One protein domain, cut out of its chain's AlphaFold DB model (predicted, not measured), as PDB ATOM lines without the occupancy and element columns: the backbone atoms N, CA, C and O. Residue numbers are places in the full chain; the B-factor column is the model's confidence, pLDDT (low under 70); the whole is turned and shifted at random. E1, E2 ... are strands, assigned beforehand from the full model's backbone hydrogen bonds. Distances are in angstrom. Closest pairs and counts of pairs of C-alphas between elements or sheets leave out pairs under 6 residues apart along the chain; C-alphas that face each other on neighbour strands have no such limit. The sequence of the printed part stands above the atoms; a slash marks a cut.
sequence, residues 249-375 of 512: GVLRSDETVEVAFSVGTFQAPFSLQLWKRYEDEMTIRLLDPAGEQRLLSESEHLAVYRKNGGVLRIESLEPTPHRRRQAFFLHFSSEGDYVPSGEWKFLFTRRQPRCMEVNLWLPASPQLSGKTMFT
ATOM      1  N   GLY A 249     305.253 236.251 138.935       94.69
ATOM      2  CA  GLY A 249     304.426 237.438 139.130       94.69
ATOM      3  C   GLY A 249     303.356 237.530 138.046       94.69
ATOM      4  O   GLY A 249     303.665 237.400 136.865       94.69
ATOM      5  N   VAL A 250     302.097 237.770 138.430       94.50
ATOM      6  CA  VAL A 250     300.984 237.967 137.482       94.50
ATOM      7  C   VAL A 250     300.373 239.344 137.694       94.50
ATOM      8  O   VAL A 250     299.773 239.610 138.736       94.50
ATOM      9  N   LEU A 251     300.494 240.209 136.691       94.75
ATOM     10  CA  LEU A 251     300.025 241.588 136.737       94.75
ATOM     11  C   LEU A 251     298.645 241.674 136.076       94.75
ATOM     12  O   LEU A 251     298.531 241.630 134.850       94.75
ATOM     13  N   ARG A 252     297.583 241.780 136.887       93.19
ATOM     14  CA  ARG A 252     296.180 241.871 136.419       93.19
ATOM     15  C   ARG A 252     295.602 243.289 136.473       93.19
ATOM     16  O   ARG A 252     294.647 243.588 135.759       93.19
ATOM     17  N   SER A 253     296.181 244.146 137.303       90.94
ATOM     18  CA  SER A 253     295.787 245.533 137.577       90.94
ATOM     19  C   SER A 253     297.026 246.440 137.523       90.94
ATOM     20  O   SER A 253     298.142 245.957 137.328       90.94
ATOM     21  N   ASP A 254     296.842 247.754 137.676       88.50
ATOM     22  CA  ASP A 254     297.949 248.724 137.792       88.50
ATOM     23  C   ASP A 254     298.627 248.690 139.174       88.50
ATOM     24  O   ASP A 254     299.525 249.482 139.460       88.50
ATOM     25  N   GLU A 255     298.204 247.771 140.044       93.62
ATOM     26  CA  GLU A 255     298.826 247.553 141.341       93.62
ATOM     27  C   GLU A 255     300.236 246.987 141.176       93.62
ATOM     28  O   GLU A 255     300.547 246.240 140.245       93.62
ATOM     29  N   THR A 256     301.107 247.356 142.113       95.94
ATOM     30  CA  THR A 256     302.465 246.820 142.133       95.94
ATOM     31  C   THR A 256     302.433 245.373 142.608       95.94
ATOM     32  O   THR A 256     301.979 245.092 143.716       95.94
ATOM     33  N   VAL A 257     302.947 244.468 141.781       97.00
ATOM     34  CA  VAL A 257     303.155 243.064 142.144       97.00
ATOM     35  C   VAL A 257     304.563 242.910 142.707       97.00
ATOM     36  O   VAL A 257     305.537 243.318 142.076       97.00
ATOM     37  N   GLU A 258     304.664 242.320 143.894       97.12
ATOM     38  CA  GLU A 258     305.930 242.047 144.575       97.12
ATOM     39  C   GLU A 258     306.311 240.570 144.429       97.12
ATOM     40  O   GLU A 258     305.510 239.684 144.741       97.12
ATOM     41  N   VAL A 259     307.551 240.310 144.011       97.44
ATOM     42  CA  VAL A 259     308.182 238.987 144.089       97.44
ATOM     43  C   VAL A 259     309.459 239.109 144.913       97.44
ATOM     44  O   VAL A 259     310.389 239.803 144.511       97.44
ATOM     45  N   ALA A 260     309.509 238.443 146.067       96.94
ATOM     46  CA  ALA A 260     310.612 238.555 147.018       96.94
ATOM     47  C   ALA A 260     311.416 237.255 147.140       96.94
ATOM     48  O   ALA A 260     310.847 236.157 147.146       96.94
ATOM     49  N   PHE A 261     312.732 237.381 147.302       96.06
ATOM     50  CA  PHE A 261     313.652 236.276 147.562       96.06
ATOM     51  C   PHE A 261     314.601 236.615 148.711       96.06
ATOM     52  O   PHE A 261     314.979 237.770 148.907       96.06
ATOM     53  N   SER A 262     314.982 235.605 149.485       94.88
ATOM     54  CA  SER A 262     316.017 235.731 150.503       94.88
ATOM     55  C   SER A 262     317.370 235.349 149.919       94.88
ATOM     56  O   SER A 262     317.471 234.405 149.142       94.88
ATOM     57  N   VAL A 263     318.420 236.053 150.331       92.81
ATOM     58  CA  VAL A 263     319.819 235.663 150.128       92.81
ATOM     59  C   VAL A 263     320.390 235.249 151.477       92.81
ATOM     60  O   VAL A 263     320.379 236.032 152.432       92.81
ATOM     61  N   GLY A 264     320.862 234.007 151.565       89.38
ATOM     62  CA  GLY A 264     321.463 233.459 152.776       89.38
ATOM     63  C   GLY A 264     322.811 234.096 153.123       89.38
ATOM     64  O   GLY A 264     323.492 234.685 152.288       89.38
ATOM     65  N   THR A 265     323.228 233.954 154.382       87.06
ATOM     66  CA  THR A 265     324.600 234.278 154.801       87.06
ATOM     67  C   THR A 265     325.600 233.367 154.092       87.06
ATOM     68  O   THR A 265     325.329 232.175 153.958       87.06
ATOM     69  N   PHE A 266     326.769 233.898 153.725       84.75
ATOM     70  CA  PHE A 266     327.826 233.162 153.015       84.75
ATOM     71  C   PHE A 266     327.400 232.613 151.642       84.75
ATOM     72  O   PHE A 266     327.940 231.620 151.160       84.75
ATOM     73  N   GLN A 267     326.428 233.259 150.995       88.00
ATOM     74  CA  GLN A 267     326.061 232.934 149.623       88.00
ATOM     75  C   GLN A 267     327.188 233.359 148.673       88.00
ATOM     76  O   GLN A 267     327.483 234.550 148.545       88.00
ATOM     77  N   ALA A 268     327.795 232.382 147.998       86.31
ATOM     78  CA  ALA A 268     328.720 232.623 146.895       86.31
ATOM     79  C   ALA A 268     328.007 233.338 145.726       86.31
ATOM     80  O   ALA A 268     326.774 233.275 145.646       86.31
ATOM     81  N   PRO A 269     328.741 233.998 144.812       88.19
ATOM     82  CA  PRO A 269     328.148 234.646 143.648       88.19
ATOM     83  C   PRO A 269     327.193 233.729 142.877       88.19
ATOM     84  O   PRO A 269     327.485 232.552 142.666       88.19
ATOM     85  N   PHE A 270     326.055 234.273 142.456       89.00
ATOM     86  CA  PHE A 270     325.020 233.532 141.739       89.00
ATOM     87  C   PHE A 270     324.313 234.435 140.728       89.00
ATOM     88  O   PHE A 270     324.424 235.661 140.792       89.00
ATOM     89  N   SER A 271     323.576 233.832 139.796       89.69
ATOM     90  CA  SER A 271     322.809 234.578 138.798       89.69
ATOM     91  C   SER A 271     321.326 234.266 138.928       89.69
ATOM     92  O   SER A 271     320.945 233.110 139.055       89.69
ATOM     93  N   LEU A 272     320.485 235.292 138.895       93.00
ATOM     94  CA  LEU A 272     319.034 235.151 138.818       93.00
ATOM     95  C   LEU A 272     318.593 235.519 137.407       93.00
ATOM     96  O   LEU A 272     319.044 236.527 136.860       93.00
ATOM     97  N   GLN A 273     317.690 234.730 136.835       92.94
ATOM     98  CA  GLN A 273     317.081 235.039 135.547       92.94
ATOM     99  C   GLN A 273     315.644 235.502 135.722       92.94
ATOM    100  O   GLN A 273     314.877 234.894 136.463       92.94
ATOM    101  N   LEU A 274     315.274 236.555 135.004       93.81
ATOM    102  CA  LEU A 274     313.906 237.048 134.900       93.81
ATOM    103  C   LEU A 274     313.472 236.982 133.444       93.81
ATOM    104  O   LEU A 274     314.147 237.521 132.573       93.81
ATOM    105  N   TRP A 275     312.322 236.370 133.195       92.50
ATOM    106  CA  TRP A 275     311.774 236.174 131.863       92.50
ATOM    107  C   TRP A 275     310.388 236.783 131.734       92.50
ATOM    108  O   TRP A 275     309.520 236.590 132.590       92.50
ATOM    109  N   LYS A 276     310.172 237.469 130.614       92.38
ATOM    110  CA  LYS A 276     308.888 238.049 130.213       92.38
ATOM    111  C   LYS A 276     308.671 237.863 128.718       92.38
ATOM    112  O   LYS A 276     309.611 237.666 127.942       92.38
ATOM    113  N   ARG A 277     307.418 237.982 128.289       90.75
ATOM    114  CA  ARG A 277     307.125 238.216 126.870       90.75
ATOM    115  C   ARG A 277     307.726 239.564 126.472       90.75
ATOM    116  O   ARG A 277     307.680 240.521 127.249       90.75
ATOM    117  N   TYR A 278     308.325 239.642 125.289       91.00
ATOM    118  CA  TYR A 278     308.982 240.874 124.859       91.00
ATOM    119  C   TYR A 278     307.980 242.019 124.710       91.00
ATOM    120  O   TYR A 278     308.251 243.131 125.143       91.00
ATOM    121  N   GLU A 279     306.780 241.715 124.221       90.50
ATOM    122  CA  GLU A 279     305.727 242.695 123.968       90.50
ATOM    123  C   GLU A 279     305.082 243.241 125.253       90.50
ATOM    124  O   GLU A 279     304.286 244.181 125.192       90.50
ATOM    125  N   ASP A 280     305.302 242.596 126.407       91.75
ATOM    126  CA  ASP A 280     304.699 242.974 127.692       91.75
ATOM    127  C   ASP A 280     305.475 244.151 128.290       91.75
ATOM    128  O   ASP A 280     306.474 243.950 128.969       91.75
ATOM    129  N   GLU A 281     305.028 245.385 128.069       91.00
ATOM    130  CA  GLU A 281     305.698 246.549 128.661       91.00
ATOM    131  C   GLU A 281     305.384 246.680 130.157       91.00
ATOM    132  O   GLU A 281     304.222 246.794 130.576       91.00
ATOM    133  N   MET A 282     306.429 246.730 130.981       93.06
ATOM    134  CA  MET A 282     306.299 246.880 132.425       93.06
ATOM    135  C   MET A 282     307.444 247.696 133.019       93.06
ATOM    136  O   MET A 282     308.515 247.854 132.453       93.06
ATOM    137  N   THR A 283     307.215 248.253 134.201       94.69
ATOM    138  CA  THR A 283     308.281 248.812 135.027       94.69
ATOM    139  C   THR A 283     308.760 247.748 135.994       94.69
ATOM    140  O   THR A 283     307.968 247.252 136.794       94.69
ATOM    141  N   ILE A 284     310.055 247.443 135.930       95.56
ATOM    142  CA  ILE A 284     310.719 246.458 136.781       95.56
ATOM    143  C   ILE A 284     311.670 247.201 137.714       95.56
ATOM    144  O   ILE A 284     312.619 247.843 137.263       95.56
ATOM    145  N   ARG A 285     311.421 247.133 139.021       95.81
ATOM    146  CA  ARG A 285     312.324 247.693 140.032       95.81
ATOM    147  C   ARG A 285     312.865 246.593 140.932       95.81
ATOM    148  O   ARG A 285     312.092 245.764 141.391       95.81
ATOM    149  N   LEU A 286     314.160 246.618 141.219       94.56
ATOM    150  CA  LEU A 286     314.795 245.791 142.239       94.56
ATOM    151  C   LEU A 286     314.992 246.619 143.511       94.56
ATOM    152  O   LEU A 286     315.546 247.714 143.452       94.56
ATOM    153  N   LEU A 287     314.539 246.098 144.642       93.81
ATOM    154  CA  LEU A 287     314.746 246.634 145.979       93.81
ATOM    155  C   LEU A 287     315.770 245.759 146.704       93.81
ATOM    156  O   LEU A 287     315.579 244.542 146.800       93.81
ATOM    157  N   ASP A 288     316.834 246.377 147.206       89.56
ATOM    158  CA  ASP A 288     317.847 245.703 148.018       89.56
ATOM    159  C   ASP A 288     317.441 245.612 149.511       89.56
ATOM    160  O   ASP A 288     316.498 246.288 149.944       89.56
ATOM    161  N   PRO A 289     318.156 244.822 150.339       88.00
ATOM    162  CA  PRO A 289     317.862 244.699 151.767       88.00
ATOM    163  C   PRO A 289     318.027 245.997 152.570       88.00
ATOM    164  O   PRO A 289     317.524 246.094 153.688       88.00
ATOM    165  N   ALA A 290     318.740 246.992 152.034       86.44
ATOM    166  CA  ALA A 290     318.904 248.307 152.649       86.44
ATOM    167  C   ALA A 290     317.767 249.280 152.276       86.44
ATOM    168  O   ALA A 290     317.746 250.412 152.761       86.44
ATOM    169  N   GLY A 291     316.817 248.850 151.438       85.94
ATOM    170  CA  GLY A 291     315.673 249.641 150.995       85.94
ATOM    171  C   GLY A 291     315.944 250.511 149.764       85.94
ATOM    172  O   GLY A 291     315.112 251.349 149.412       85.94
ATOM    173  N   GLU A 292     317.082 250.345 149.091       87.50
ATOM    174  CA  GLU A 292     317.387 251.076 147.867       87.50
ATOM    175  C   GLU A 292     316.695 250.445 146.658       87.50
ATOM    176  O   GLU A 292     316.786 249.242 146.428       87.50
ATOM    177  N   GLN A 293     316.024 251.278 145.857       91.00
ATOM    178  CA  GLN A 293     315.377 250.854 144.617       91.00
ATOM    179  C   GLN A 293     316.244 251.144 143.395       91.00
ATOM    180  O   GLN A 293     316.851 252.211 143.268       91.00
ATOM    181  N   ARG A 294     316.223 250.213 142.445       89.94
ATOM    182  CA  ARG A 294     316.866 250.314 141.135       89.94
ATOM    183  C   ARG A 294     315.874 249.977 140.042       89.94
ATOM    184  O   ARG A 294     315.212 248.952 140.113       89.94
ATOM    185  N   LEU A 295     315.767 250.845 139.041       91.81
ATOM    186  CA  LEU A 295     314.996 250.573 137.833       91.81
ATOM    187  C   LEU A 295     315.845 249.714 136.894       91.81
ATOM    188  O   LEU A 295     316.977 250.087 136.598       91.81
ATOM    189  N   LEU A 296     315.300 248.593 136.430       90.12
ATOM    190  CA  LEU A 296     315.919 247.799 135.374       90.12
ATOM    191  C   LEU A 296     315.564 248.431 134.026       90.12
ATOM    192  O   LEU A 296     314.391 248.676 133.741       90.12
ATOM    193  N   SER A 297     316.581 248.712 133.215       84.50
ATOM    194  CA  SER A 297     316.392 249.218 131.858       84.50
ATOM    195  C   SER A 297     316.155 248.054 130.904       84.50
ATOM    196  O   SER A 297     316.974 247.143 130.823       84.50
ATOM    197  N   GLU A 298     315.052 248.089 130.155       79.81
ATOM    198  CA  GLU A 298     314.778 247.070 129.133       79.81
ATOM    199  C   GLU A 298     315.681 247.228 127.895       79.81
ATOM    200  O   GLU A 298     315.911 246.247 127.192       79.81
ATOM    201  N   SER A 299     316.216 248.435 127.660       75.12
ATOM    202  CA  SER A 299     316.998 248.807 126.463       75.12
ATOM    203  C   SER A 299     318.509 248.901 126.694       75.12
ATOM    204  O   SER A 299     319.282 248.941 125.741       75.12
ATOM    205  N   GLU A 300     318.957 248.951 127.948       75.31
ATOM    206  CA  GLU A 300     320.385 248.954 128.268       75.31
ATOM    207  C   GLU A 300     320.866 247.506 128.372       75.31
ATOM    208  O   GLU A 300     320.515 246.787 129.306       75.31
ATOM    209  N   HIS A 301     321.670 247.067 127.402       75.75
ATOM    210  CA  HIS A 301     322.137 245.678 127.339       75.75
ATOM    211  C   HIS A 301     323.015 245.271 128.526       75.75
ATOM    212  O   HIS A 301     323.080 244.088 128.846       75.75
ATOM    213  N   LEU A 302     323.688 246.225 129.177       83.06
ATOM    214  CA  LEU A 302     324.552 245.967 130.322       83.06
ATOM    215  C   LEU A 302     324.546 247.150 131.291       83.06
ATOM    216  O   LEU A 302     325.048 248.219 130.959       83.06
ATOM    217  N   ALA A 303     324.087 246.912 132.516       83.50
ATOM    218  CA  ALA A 303     324.209 247.845 133.628       83.50
ATOM    219  C   ALA A 303     325.040 247.219 134.758       83.50
ATOM    220  O   ALA A 303     324.895 246.037 135.074       83.50
ATOM    221  N   VAL A 304     325.918 248.004 135.388       84.56
ATOM    222  CA  VAL A 304     326.748 247.548 136.516       84.56
ATOM    223  C   VAL A 304     326.567 248.485 137.698       84.56
ATOM    224  O   VAL A 304     326.833 249.683 137.607       84.56
ATOM    225  N   TYR A 305     326.178 247.921 138.834       82.44
ATOM    226  CA  TYR A 305     325.980 248.639 140.086       82.44
ATOM    227  C   TYR A 305     326.962 248.130 141.134       82.44
ATOM    228  O   TYR A 305     327.117 246.923 141.317       82.44
ATOM    229  N   ARG A 306     327.619 249.055 141.838       84.38
ATOM    230  CA  ARG A 306     328.554 248.751 142.928       84.38
ATOM    231  C   ARG A 306     328.133 249.485 144.185       84.38
ATOM    232  O   ARG A 306     327.967 250.705 144.147       84.38
ATOM    233  N   LYS A 307     327.964 248.762 145.292       75.69
ATOM    234  CA  LYS A 307     327.640 249.367 146.588       75.69
ATOM    235  C   LYS A 307     328.019 248.454 147.746       75.69
ATOM    236  O   LYS A 307     327.681 247.278 147.736       75.69
ATOM    237  N   ASN A 308     328.672 249.015 148.768       72.56
ATOM    238  CA  ASN A 308     329.070 248.303 149.992       72.56
ATOM    239  C   ASN A 308     329.823 246.984 149.715       72.56
ATOM    240  O   ASN A 308     329.580 245.979 150.376       72.56
ATOM    241  N   GLY A 309     330.687 246.973 148.695       74.12
ATOM    242  CA  GLY A 309     331.394 245.777 148.228       74.12
ATOM    243  C   GLY A 309     330.553 244.832 147.362       74.12
ATOM    244  O   GLY A 309     331.126 244.036 146.639       74.12
ATOM    245  N   GLY A 310     329.223 244.931 147.343       81.31
ATOM    246  CA  GLY A 310     328.372 244.172 146.426       81.31
ATOM    247  C   GLY A 310     328.449 244.701 144.993       81.31
ATOM    248  O   GLY A 310     328.458 245.915 144.765       81.31
ATOM    249  N   VAL A 311     328.465 243.787 144.026       82.94
ATOM    250  CA  VAL A 311     328.427 244.079 142.592       82.94
ATOM    251  C   VAL A 311     327.205 243.390 141.992       82.94
ATOM    252  O   VAL A 311     327.054 242.176 142.083       82.94
ATOM    253  N   LEU A 312     326.329 244.173 141.367       87.00
ATOM    254  CA  LEU A 312     325.200 243.669 140.594       87.00
ATOM    255  C   LEU A 312     325.416 244.033 139.130       87.00
ATOM    256  O   LEU A 312     325.416 245.212 138.773       87.00
ATOM    257  N   ARG A 313     325.583 243.019 138.287       88.00
ATOM    258  CA  ARG A 313     325.616 243.173 136.833       88.00
ATOM    259  C   ARG A 313     324.285 242.700 136.267       88.00
ATOM    260  O   ARG A 313     323.864 241.591 136.570       88.00
ATOM    261  N   ILE A 314     323.635 243.542 135.477       87.06
ATOM    262  CA  ILE A 314     322.356 243.241 134.836       87.06
ATOM    263  C   ILE A 314     322.575 243.235 133.334       87.06
ATOM    264  O   ILE A 314     323.037 244.233 132.786       87.06
ATOM    265  N   GLU A 315     322.224 242.132 132.690       85.94
ATOM    266  CA  GLU A 315     322.232 242.010 131.236       85.94
ATOM    267  C   GLU A 315     320.807 241.841 130.726       85.94
ATOM    268  O   GLU A 315     320.100 240.935 131.166       85.94
ATOM    269  N   SER A 316     320.384 242.715 129.813       85.19
ATOM    270  CA  SER A 316     319.093 242.610 129.126       85.19
ATOM    271  C   SER A 316     319.308 241.933 127.777       85.19
ATOM    272  O   SER A 316     320.023 242.460 126.918       85.19
ATOM    273  N   LEU A 317     318.695 240.766 127.587       83.06
ATOM    274  CA  LEU A 317     318.740 240.034 126.328       83.06
ATOM    275  C   LEU A 317     317.445 240.229 125.550       83.06
ATOM    276  O   LEU A 317     316.361 239.865 126.013       83.06
ATOM    277  N   GLU A 318     317.586 240.743 124.335       84.25
ATOM    278  CA  GLU A 318     316.492 240.900 123.385       84.25
ATOM    279  C   GLU A 318     316.040 239.556 122.786       84.25
ATOM    280  O   GLU A 318     316.719 238.526 122.935       84.25
ATOM    281  N   PRO A 319     314.868 239.536 122.125       85.81
ATOM    282  CA  PRO A 319     314.455 238.403 121.318       85.81
ATOM    283  C   PRO A 319     315.500 238.037 120.269       85.81
ATOM    284  O   PRO A 319     316.206 238.884 119.730       85.81
ATOM    285  N   THR A 320     315.555 236.754 119.952       82.69
ATOM    286  CA  THR A 320     316.456 236.180 118.953       82.69
ATOM    287  C   THR A 320     315.623 235.459 117.894       82.69
ATOM    288  O   THR A 320     314.425 235.245 118.115       82.69
ATOM    289  N   PRO A 321     316.210 235.035 116.758       83.38
ATOM    290  CA  PRO A 321     315.475 234.287 115.734       83.38
ATOM    291  C   PRO A 321     314.762 233.033 116.263       83.38
ATOM    292  O   PRO A 321     313.753 232.617 115.702       83.38
ATOM    293  N   HIS A 322     315.254 232.470 117.369       79.12
ATOM    294  CA  HIS A 322     314.714 231.258 117.978       79.12
ATOM    295  C   HIS A 322     313.911 231.527 119.255       79.12
ATOM    296  O   HIS A 322     313.145 230.674 119.689       79.12
ATOM    297  N   ARG A 323     314.049 232.715 119.857       84.75
ATOM    298  CA  ARG A 323     313.502 233.037 121.177       84.75
ATOM    299  C   ARG A 323     312.760 234.361 121.143       84.75
ATOM    300  O   ARG A 323     313.359 235.428 121.168       84.75
ATOM    301  N   ARG A 324     311.430 234.304 121.197       84.69
ATOM    302  CA  ARG A 324     310.573 235.503 121.209       84.69
ATOM    303  C   ARG A 324     310.629 236.290 122.530       84.69
ATOM    304  O   ARG A 324     310.160 237.423 122.605       84.69
ATOM    305  N   ARG A 325     311.138 235.676 123.599       86.25
ATOM    306  CA  ARG A 325     311.123 236.237 124.956       86.25
ATOM    307  C   ARG A 325     312.326 237.117 125.246       86.25
ATOM    308  O   ARG A 325     313.416 236.894 124.723       86.25
ATOM    309  N   GLN A 326     312.098 238.053 126.160       89.50
ATOM    310  CA  GLN A 326     313.146 238.857 126.766       89.50
ATOM    311  C   GLN A 326     313.593 238.217 128.077       89.50
ATOM    312  O   GLN A 326     312.759 237.709 128.839       89.50
ATOM    313  N   ALA A 327     314.890 238.302 128.344       89.50
ATOM    314  CA  ALA A 327     315.483 237.862 129.597       89.50
ATOM    315  C   ALA A 327     316.288 238.984 130.244       89.50
ATOM    316  O   ALA A 327     316.912 239.782 129.551       89.50
ATOM    317  N   PHE A 328     316.333 238.980 131.571       90.69
ATOM    318  CA  PHE A 328     317.292 239.749 132.348       90.69
ATOM    319  C   PHE A 328     318.137 238.777 133.153       90.69
ATOM    320  O   PHE A 328     317.597 237.977 133.920       90.69
ATOM    321  N   PHE A 329     319.450 238.865 132.992       89.62
ATOM    322  CA  PHE A 329     320.417 238.111 133.773       89.62
ATOM    323  C   PHE A 329     320.990 239.035 134.833       89.62
ATOM    324  O   PHE A 329     321.680 240.005 134.531       89.62
ATOM    325  N   LEU A 330     320.659 238.756 136.089       91.56
ATOM    326  CA  LEU A 330     321.139 239.506 137.237       91.56
ATOM    327  C   LEU A 330     322.237 238.698 137.917       91.56
ATOM    328  O   LEU A 330     321.953 237.746 138.641       91.56
ATOM    329  N   HIS A 331     323.487 239.080 137.692       90.69
ATOM    330  CA  HIS A 331     324.648 238.478 138.331       90.69
ATOM    331  C   HIS A 331     324.945 239.204 139.639       90.69
ATOM    332  O   HIS A 331     325.392 240.357 139.641       90.69
ATOM    333  N   PHE A 332     324.706 238.509 140.745       88.50
ATOM    334  CA  PHE A 332     325.028 238.966 142.085       88.50
ATOM    335  C   PHE A 332     326.420 238.466 142.449       88.50
ATOM    336  O   PHE A 332     326.657 237.264 142.569       88.50
ATOM    337  N   SER A 333     327.349 239.390 142.641       86.94
ATOM    338  CA  SER A 333     328.698 239.111 143.120       86.94
ATOM    339  C   SER A 333     329.116 240.146 144.161       86.94
ATOM    340  O   SER A 333     328.334 241.009 144.571       86.94
ATOM    341  N   SER A 334     330.332 240.019 144.676       80.44
ATOM    342  CA  SER A 334     330.864 240.915 145.692       80.44
ATOM    343  C   SER A 334     332.386 240.987 145.569       80.44
ATOM    344  O   SER A 334     333.025 240.076 145.047       80.44
ATOM    345  N   GLU A 335     332.947 242.118 145.983       74.00
ATOM    346  CA  GLU A 335     334.380 242.353 146.160       74.00
ATOM    347  C   GLU A 335     334.901 241.620 147.410       74.00
ATOM    348  O   GLU A 335     336.093 241.336 147.496       74.00
ATOM    349  N   GLY A 336     334.009 241.280 148.353       62.50
ATOM    350  CA  GLY A 336     334.226 240.228 149.350       62.50
ATOM    351  C   GLY A 336     333.635 238.900 148.865       62.50
ATOM    352  O   GLY A 336     332.800 238.887 147.972       62.50
ATOM    353  N   ASP A 337     334.015 237.770 149.456       69.56
ATOM    354  CA  ASP A 337     333.674 236.438 148.916       69.56
ATOM    355  C   ASP A 337     332.159 236.116 148.825       69.56
ATOM    356  O   ASP A 337     331.779 235.101 148.237       69.56
ATOM    357  N   TYR A 338     331.275 236.960 149.382       78.75
ATOM    358  CA  TYR A 338     329.846 236.670 149.542       78.75
ATOM    359  C   TYR A 338     328.917 237.829 149.167       78.75
ATOM    360  O   TYR A 338     329.194 238.999 149.446       78.75
ATOM    361  N   VAL A 339     327.768 237.477 148.583       82.69
ATOM    362  CA  VAL A 339     326.679 238.401 148.234       82.69
ATOM    363  C   VAL A 339     325.993 238.924 149.510       82.69
ATOM    364  O   VAL A 339     325.794 238.142 150.446       82.69
ATOM    365  N   PRO A 340     325.588 240.211 149.575       83.00
ATOM    366  CA  PRO A 340     324.850 240.746 150.717       83.00
ATOM    367  C   PRO A 340     323.581 239.940 151.036       83.00
ATOM    368  O   PRO A 340     322.651 239.851 150.228       83.00
ATOM    369  N   SER A 341     323.545 239.367 152.240       88.88
ATOM    370  CA  SER A 341     322.409 238.595 152.738       88.88
ATOM    371  C   SER A 341     321.231 239.496 153.105       88.88
ATOM    372  O   SER A 341     321.429 240.611 153.588       88.88
ATOM    373  N   GLY A 342     320.016 238.978 152.976       90.94
ATOM    374  CA  GLY A 342     318.791 239.695 153.323       90.94
ATOM    375  C   GLY A 342     317.662 239.418 152.344       90.94
ATOM    376  O   GLY A 342     317.787 238.569 151.462       90.94
ATOM    377  N   GLU A 343     316.551 240.122 152.519       93.88
ATOM    378  CA  GLU A 343     315.415 240.043 151.604       93.88
ATOM    379  C   GLU A 343     315.584 241.051 150.465       93.88
ATOM    380  O   GLU A 343     315.774 242.245 150.692       93.88
ATOM    381  N   TRP A 344     315.494 240.550 149.241       94.44
ATOM    382  CA  TRP A 344     315.495 241.318 148.006       94.44
ATOM    383  C   TRP A 344     314.117 241.219 147.358       94.44
ATOM    384  O   TRP A 344     313.449 240.186 147.463       94.44
ATOM    385  N   LYS A 345     313.676 242.278 146.671       96.56
ATOM    386  CA  LYS A 345     312.327 242.318 146.083       96.56
ATOM    387  C   LYS A 345     312.327 242.866 144.672       96.56
ATOM    388  O   LYS A 345     312.860 243.941 144.426       96.56
ATOM    389  N   PHE A 346     311.648 242.182 143.767       97.38
ATOM    390  CA  PHE A 346     311.230 242.753 142.499       97.38
ATOM    391  C   PHE A 346     309.841 243.370 142.640       97.38
ATOM    392  O   PHE A 346     308.916 242.736 143.149       97.38
ATOM    393  N   LEU A 347     309.702 244.605 142.174       97.25
ATOM    394  CA  LEU A 347     308.459 245.358 142.131       97.25
ATOM    395  C   LEU A 347     308.085 245.585 140.667       97.25
ATOM    396  O   LEU A 347     308.790 246.291 139.939       97.25
ATOM    397  N   PHE A 348     306.965 245.002 140.260       97.00
ATOM    398  CA  PHE A 348     306.467 245.039 138.893       97.00
ATOM    399  C   PHE A 348     305.230 245.922 138.784       97.00
ATOM    400  O   PHE A 348     304.300 245.800 139.579       97.00
ATOM    401  N   THR A 349     305.188 246.791 137.777       95.38
ATOM    402  CA  THR A 349     304.014 247.621 137.475       95.38
ATOM    403  C   THR A 349     303.739 247.570 135.978       95.38
ATOM    404  O   THR A 349     304.631 247.880 135.187       95.38
ATOM    405  N   ARG A 350     302.528 247.178 135.568       94.00
ATOM    406  CA  ARG A 350     302.180 247.065 134.143       94.00
ATOM    407  C   ARG A 350     302.159 248.446 133.482       94.00
ATOM    408  O   ARG A 350     301.826 249.438 134.131       94.00
ATOM    409  N   ARG A 351     302.481 248.515 132.189       92.31
ATOM    410  CA  ARG A 351     302.346 249.740 131.375       92.31
ATOM    411  C   ARG A 351     301.268 249.647 130.300       92.31
ATOM    412  O   ARG A 351     300.960 250.650 129.666       92.31
ATOM    413  N   GLN A 352     300.649 248.479 130.141       92.31
ATOM    414  CA  GLN A 352     299.563 248.251 129.190       92.31
ATOM    415  C   GLN A 352     298.391 247.531 129.881       92.31
ATOM    416  O   GLN A 352     298.620 246.720 130.784       92.31
ATOM    417  N   PRO A 353     297.134 247.767 129.457       88.50
ATOM    418  CA  PRO A 353     295.940 247.197 130.084       88.50
ATOM    419  C   PRO A 353     295.680 245.752 129.624       88.50
ATOM    420  O   PRO A 353     294.615 245.423 129.106       88.50
ATOM    421  N   ARG A 354     296.663 244.869 129.810       89.38
ATOM    422  CA  ARG A 354     296.538 243.425 129.579       89.38
ATOM    423  C   ARG A 354     297.175 242.644 130.717       89.38
ATOM    424  O   ARG A 354     298.025 243.172 131.428       89.38
ATOM    425  N   CYS A 355     296.741 241.400 130.901       89.81
ATOM    426  CA  CYS A 355     297.376 240.510 131.864       89.81
ATOM    427  C   CYS A 355     298.803 240.216 131.396       89.81
ATOM    428  O   CYS A 355     298.994 239.815 130.247       89.81
ATOM    429  N   MET A 356     299.776 240.420 132.279       92.88
ATOM    430  CA  MET A 356     301.189 240.143 132.019       92.88
ATOM    431  C   MET A 356     301.714 239.148 133.036       92.88
ATOM    432  O   MET A 356     301.198 239.041 134.154       92.88
ATOM    433  N   GLU A 357     302.759 238.437 132.645       91.56
ATOM    434  CA  GLU A 357     303.397 237.439 133.484       91.56
ATOM    435  C   GLU A 357     304.913 237.577 133.423       91.56
ATOM    436  O   GLU A 357     305.489 237.793 132.356       91.56
ATOM    437  N   VAL A 358     305.544 237.407 134.581       93.56
ATOM    438  CA  VAL A 358     306.992 237.304 134.733       93.56
ATOM    439  C   VAL A 358     307.329 236.022 135.473       93.56
ATOM    440  O   VAL A 358     306.661 235.676 136.449       93.56
ATOM    441  N   ASN A 359     308.376 235.338 135.028       93.69
ATOM    442  CA  ASN A 359     308.925 234.176 135.713       93.69
ATOM    443  C   ASN A 359     310.367 234.460 136.124       93.69
ATOM    444  O   ASN A 359     311.113 235.099 135.383       93.69
ATOM    445  N   LEU A 360     310.734 234.024 137.324       94.81
ATOM    446  CA  LEU A 360     312.042 234.252 137.907       94.81
ATOM    447  C   LEU A 360     312.624 232.918 138.358       94.81
ATOM    448  O   LEU A 360     311.964 232.183 139.091       94.81
ATOM    449  N   TRP A 361     313.860 232.638 137.959       93.44
ATOM    450  CA  TRP A 361     314.593 231.447 138.377       93.44
ATOM    451  C   TRP A 361     315.893 231.826 139.064       93.44
ATOM    452  O   TRP A 361     316.681 232.637 138.569       93.44
ATOM    453  N   LEU A 362     316.109 231.198 140.207       92.56
ATOM    454  CA  LEU A 362     317.408 231.059 140.832       92.56
ATOM    455  C   LEU A 362     318.185 229.918 140.136       92.56
ATOM    456  O   LEU A 362     317.586 229.099 139.425       92.56
ATOM    457  N   PRO A 363     319.515 229.847 140.317       85.50
ATOM    458  CA  PRO A 363     320.279 228.694 139.870       85.50
ATOM    459  C   PRO A 363     319.775 227.406 140.527       85.50
ATOM    460  O   PRO A 363     319.114 227.451 141.566       85.50
ATOM    461  N   ALA A 364     320.154 226.267 139.948       78.12
ATOM    462  CA  ALA A 364     319.873 224.961 140.531       78.12
ATOM    463  C   ALA A 364     320.363 224.883 141.985       78.12
ATOM    464  O   ALA A 364     321.412 225.441 142.339       78.12
ATOM    465  N   SER A 365     319.616 224.158 142.816       74.19
ATOM    466  CA  SER A 365     319.790 224.155 144.269       74.19
ATOM    467  C   SER A 365     321.218 223.852 144.774       74.19
ATOM    468  O   SER A 365     321.619 224.482 145.757       74.19
ATOM    469  N   PRO A 366     322.056 223.017 144.111       71.19
ATOM    470  CA  PRO A 366     323.439 222.778 144.545       71.19
ATOM    471  C   PRO A 366     324.352 224.016 144.509       71.19
ATOM    472  O   PRO A 366     325.390 224.037 145.168       71.19
ATOM    473  N   GLN A 367     323.984 225.053 143.751       70.44
ATOM    474  CA  GLN A 367     324.743 226.306 143.636       70.44
ATOM    475  C   GLN A 367     324.334 227.342 144.699       70.44
ATOM    476  O   GLN A 367     324.938 228.414 144.813       70.44
ATOM    477  N   LEU A 368     323.297 227.045 145.483       79.06
ATOM    478  CA  LEU A 368     322.714 227.948 146.459       79.06
ATOM    479  C   LEU A 368     323.026 227.507 147.886       79.06
ATOM    480  O   LEU A 368     323.074 226.326 148.221       79.06
ATOM    481  N   SER A 369     323.175 228.483 148.778       75.31
ATOM    482  CA  SER A 369     323.038 228.218 150.205       75.31
ATOM    483  C   SER A 369     321.590 227.806 150.482       75.31
ATOM    484  O   SER A 369     320.666 228.386 149.913       75.31
ATOM    485  N   GLY A 370     321.354 226.874 151.410       74.12
ATOM    486  CA  GLY A 370     319.999 226.396 151.741       74.12
ATOM    487  C   GLY A 370     319.032 227.448 152.323       74.12
ATOM    488  O   GLY A 370     317.954 227.092 152.783       74.12
ATOM    489  N   LYS A 371     319.420 228.731 152.359       85.12
ATOM    490  CA  LYS A 371     318.585 229.882 152.747       85.12
ATOM    491  C   LYS A 371     318.381 230.888 151.605       85.12
ATOM    492  O   LYS A 371     317.712 231.903 151.809       85.12
ATOM    493  N   THR A 372     318.975 230.645 150.438       91.50
ATOM    494  CA  THR A 372     318.778 231.465 149.243       91.50
ATOM    495  C   THR A 372     317.639 230.872 148.427       91.50
ATOM    496  O   THR A 372     317.812 229.835 147.798       91.50
ATOM    497  N   MET A 373     316.460 231.489 148.494       94.25
ATOM    498  CA  MET A 373     315.226 230.940 147.924       94.25
ATOM    499  C   MET A 373     314.174 232.034 147.726       94.25
ATOM    500  O   MET A 373     314.235 233.091 148.359       94.25
ATOM    501  N   PHE A 374     313.167 231.782 146.893       96.31
ATOM    502  CA  PHE A 374     311.992 232.648 146.849       96.31
ATOM    503  C   PHE A 374     311.140 232.484 148.111       96.31
ATOM    504  O   PHE A 374     310.926 231.380 148.606       96.31
ATOM    505  N   THR A 375     310.611 233.597 148.621       94.88
ATOM    506  CA  THR A 375     309.764 233.609 149.832       94.88
ATOM    507  C   THR A 375     308.351 233.085 149.566       94.88
ATOM    508  O   THR A 375     307.695 232.553 150.460       94.88
TER     509      THR A 375
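AT A GLANCE: This is residues 249 to 375 of the 512 residues of the protein "Subtilase family protein" of Lachnospiraceae bacterium XBB1006 (UniProt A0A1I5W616). Two antiparallel sheets lie face to face as a sandwich, their strands nearly aligned; the larger, E1 E10 E3 E8 E7 E6, is curled like part of a barrel, and the smaller is E2 E9 E4 E5. The chain passes back and forth between the sheets, and a tail, residues 362 to 375, comes back beside E2, with residues 373 to 374 paired to residues 261 to 262. The printed part has 127 residues with ten named strands, E1 to E10 in order along the chain, and no named helix: the class is all strand. The whole is compact and rounded, with a radius of gyration of the C-alphas of 14.5 A and spans of 42 by 32 by 27 A.

HOW THE PARTS SIT: E1, residues 249 to 251, is an edge strand of the larger, twisted sheet and antiparallel to E10, residues 356 to 361, with N 249 and O 358 2.9 A apart. E10 pairs in a staggered way, with E1 over residues 356 to 358 and with E3, residues 270 to 277, over residues 358 to 361; N 275 and O 359 are 2.8 A apart. E3 is antiparallel to E8, residues 325 to 334, with N 328 and O 274 at 2.8 A. E6, residues 302 to 307, E7, residues 310 to 317, and E8 form a meander, each strand the antiparallel neighbour of the one before, and two hairpins; N 305 and O 312 are 2.8 A apart, as are N 311 and O 333. In the other sheet, E2, residues 257 to 263, is antiparallel to E9, residues 342 to 350, with N 263 and O 342 at 2.8 A. E9 is antiparallel to E4, residues 282 to 287, with N 287 and O 345 at 2.7 A. E4 and E5, residues 293 to 295, are a hairpin, with N 286 and O 294 at 2.8 A. The facing parts of the two sheets are 9.3 A centre to centre, their planes 5 degrees apart. The closest C-alphas of E1 and E2, those of Gly 249 and Val 259, are 6.4 A apart.

IN THESE COORDINATES: E1 begins at C-alpha 249, (304.426, 237.438, 139.130). E2 measures 19.9 A, E3 23.7 A, E4 16.0 A, E6 16.9 A and E7 22.7 A. E8 is the longest strand, 29.0 A; E9 measures 26.4 A. E10 measures 17.2 A and ends at C-alpha 361, (314.593, 231.447, 138.377).

THE WHOLE: The C-alphas farthest apart, those of Asp 337 and Pro 353, are 43.5 A apart. The printed part has no cut, and no link is long. Mean pLDDT of the printed part is 87.9; residues 336 to 337 are under 70.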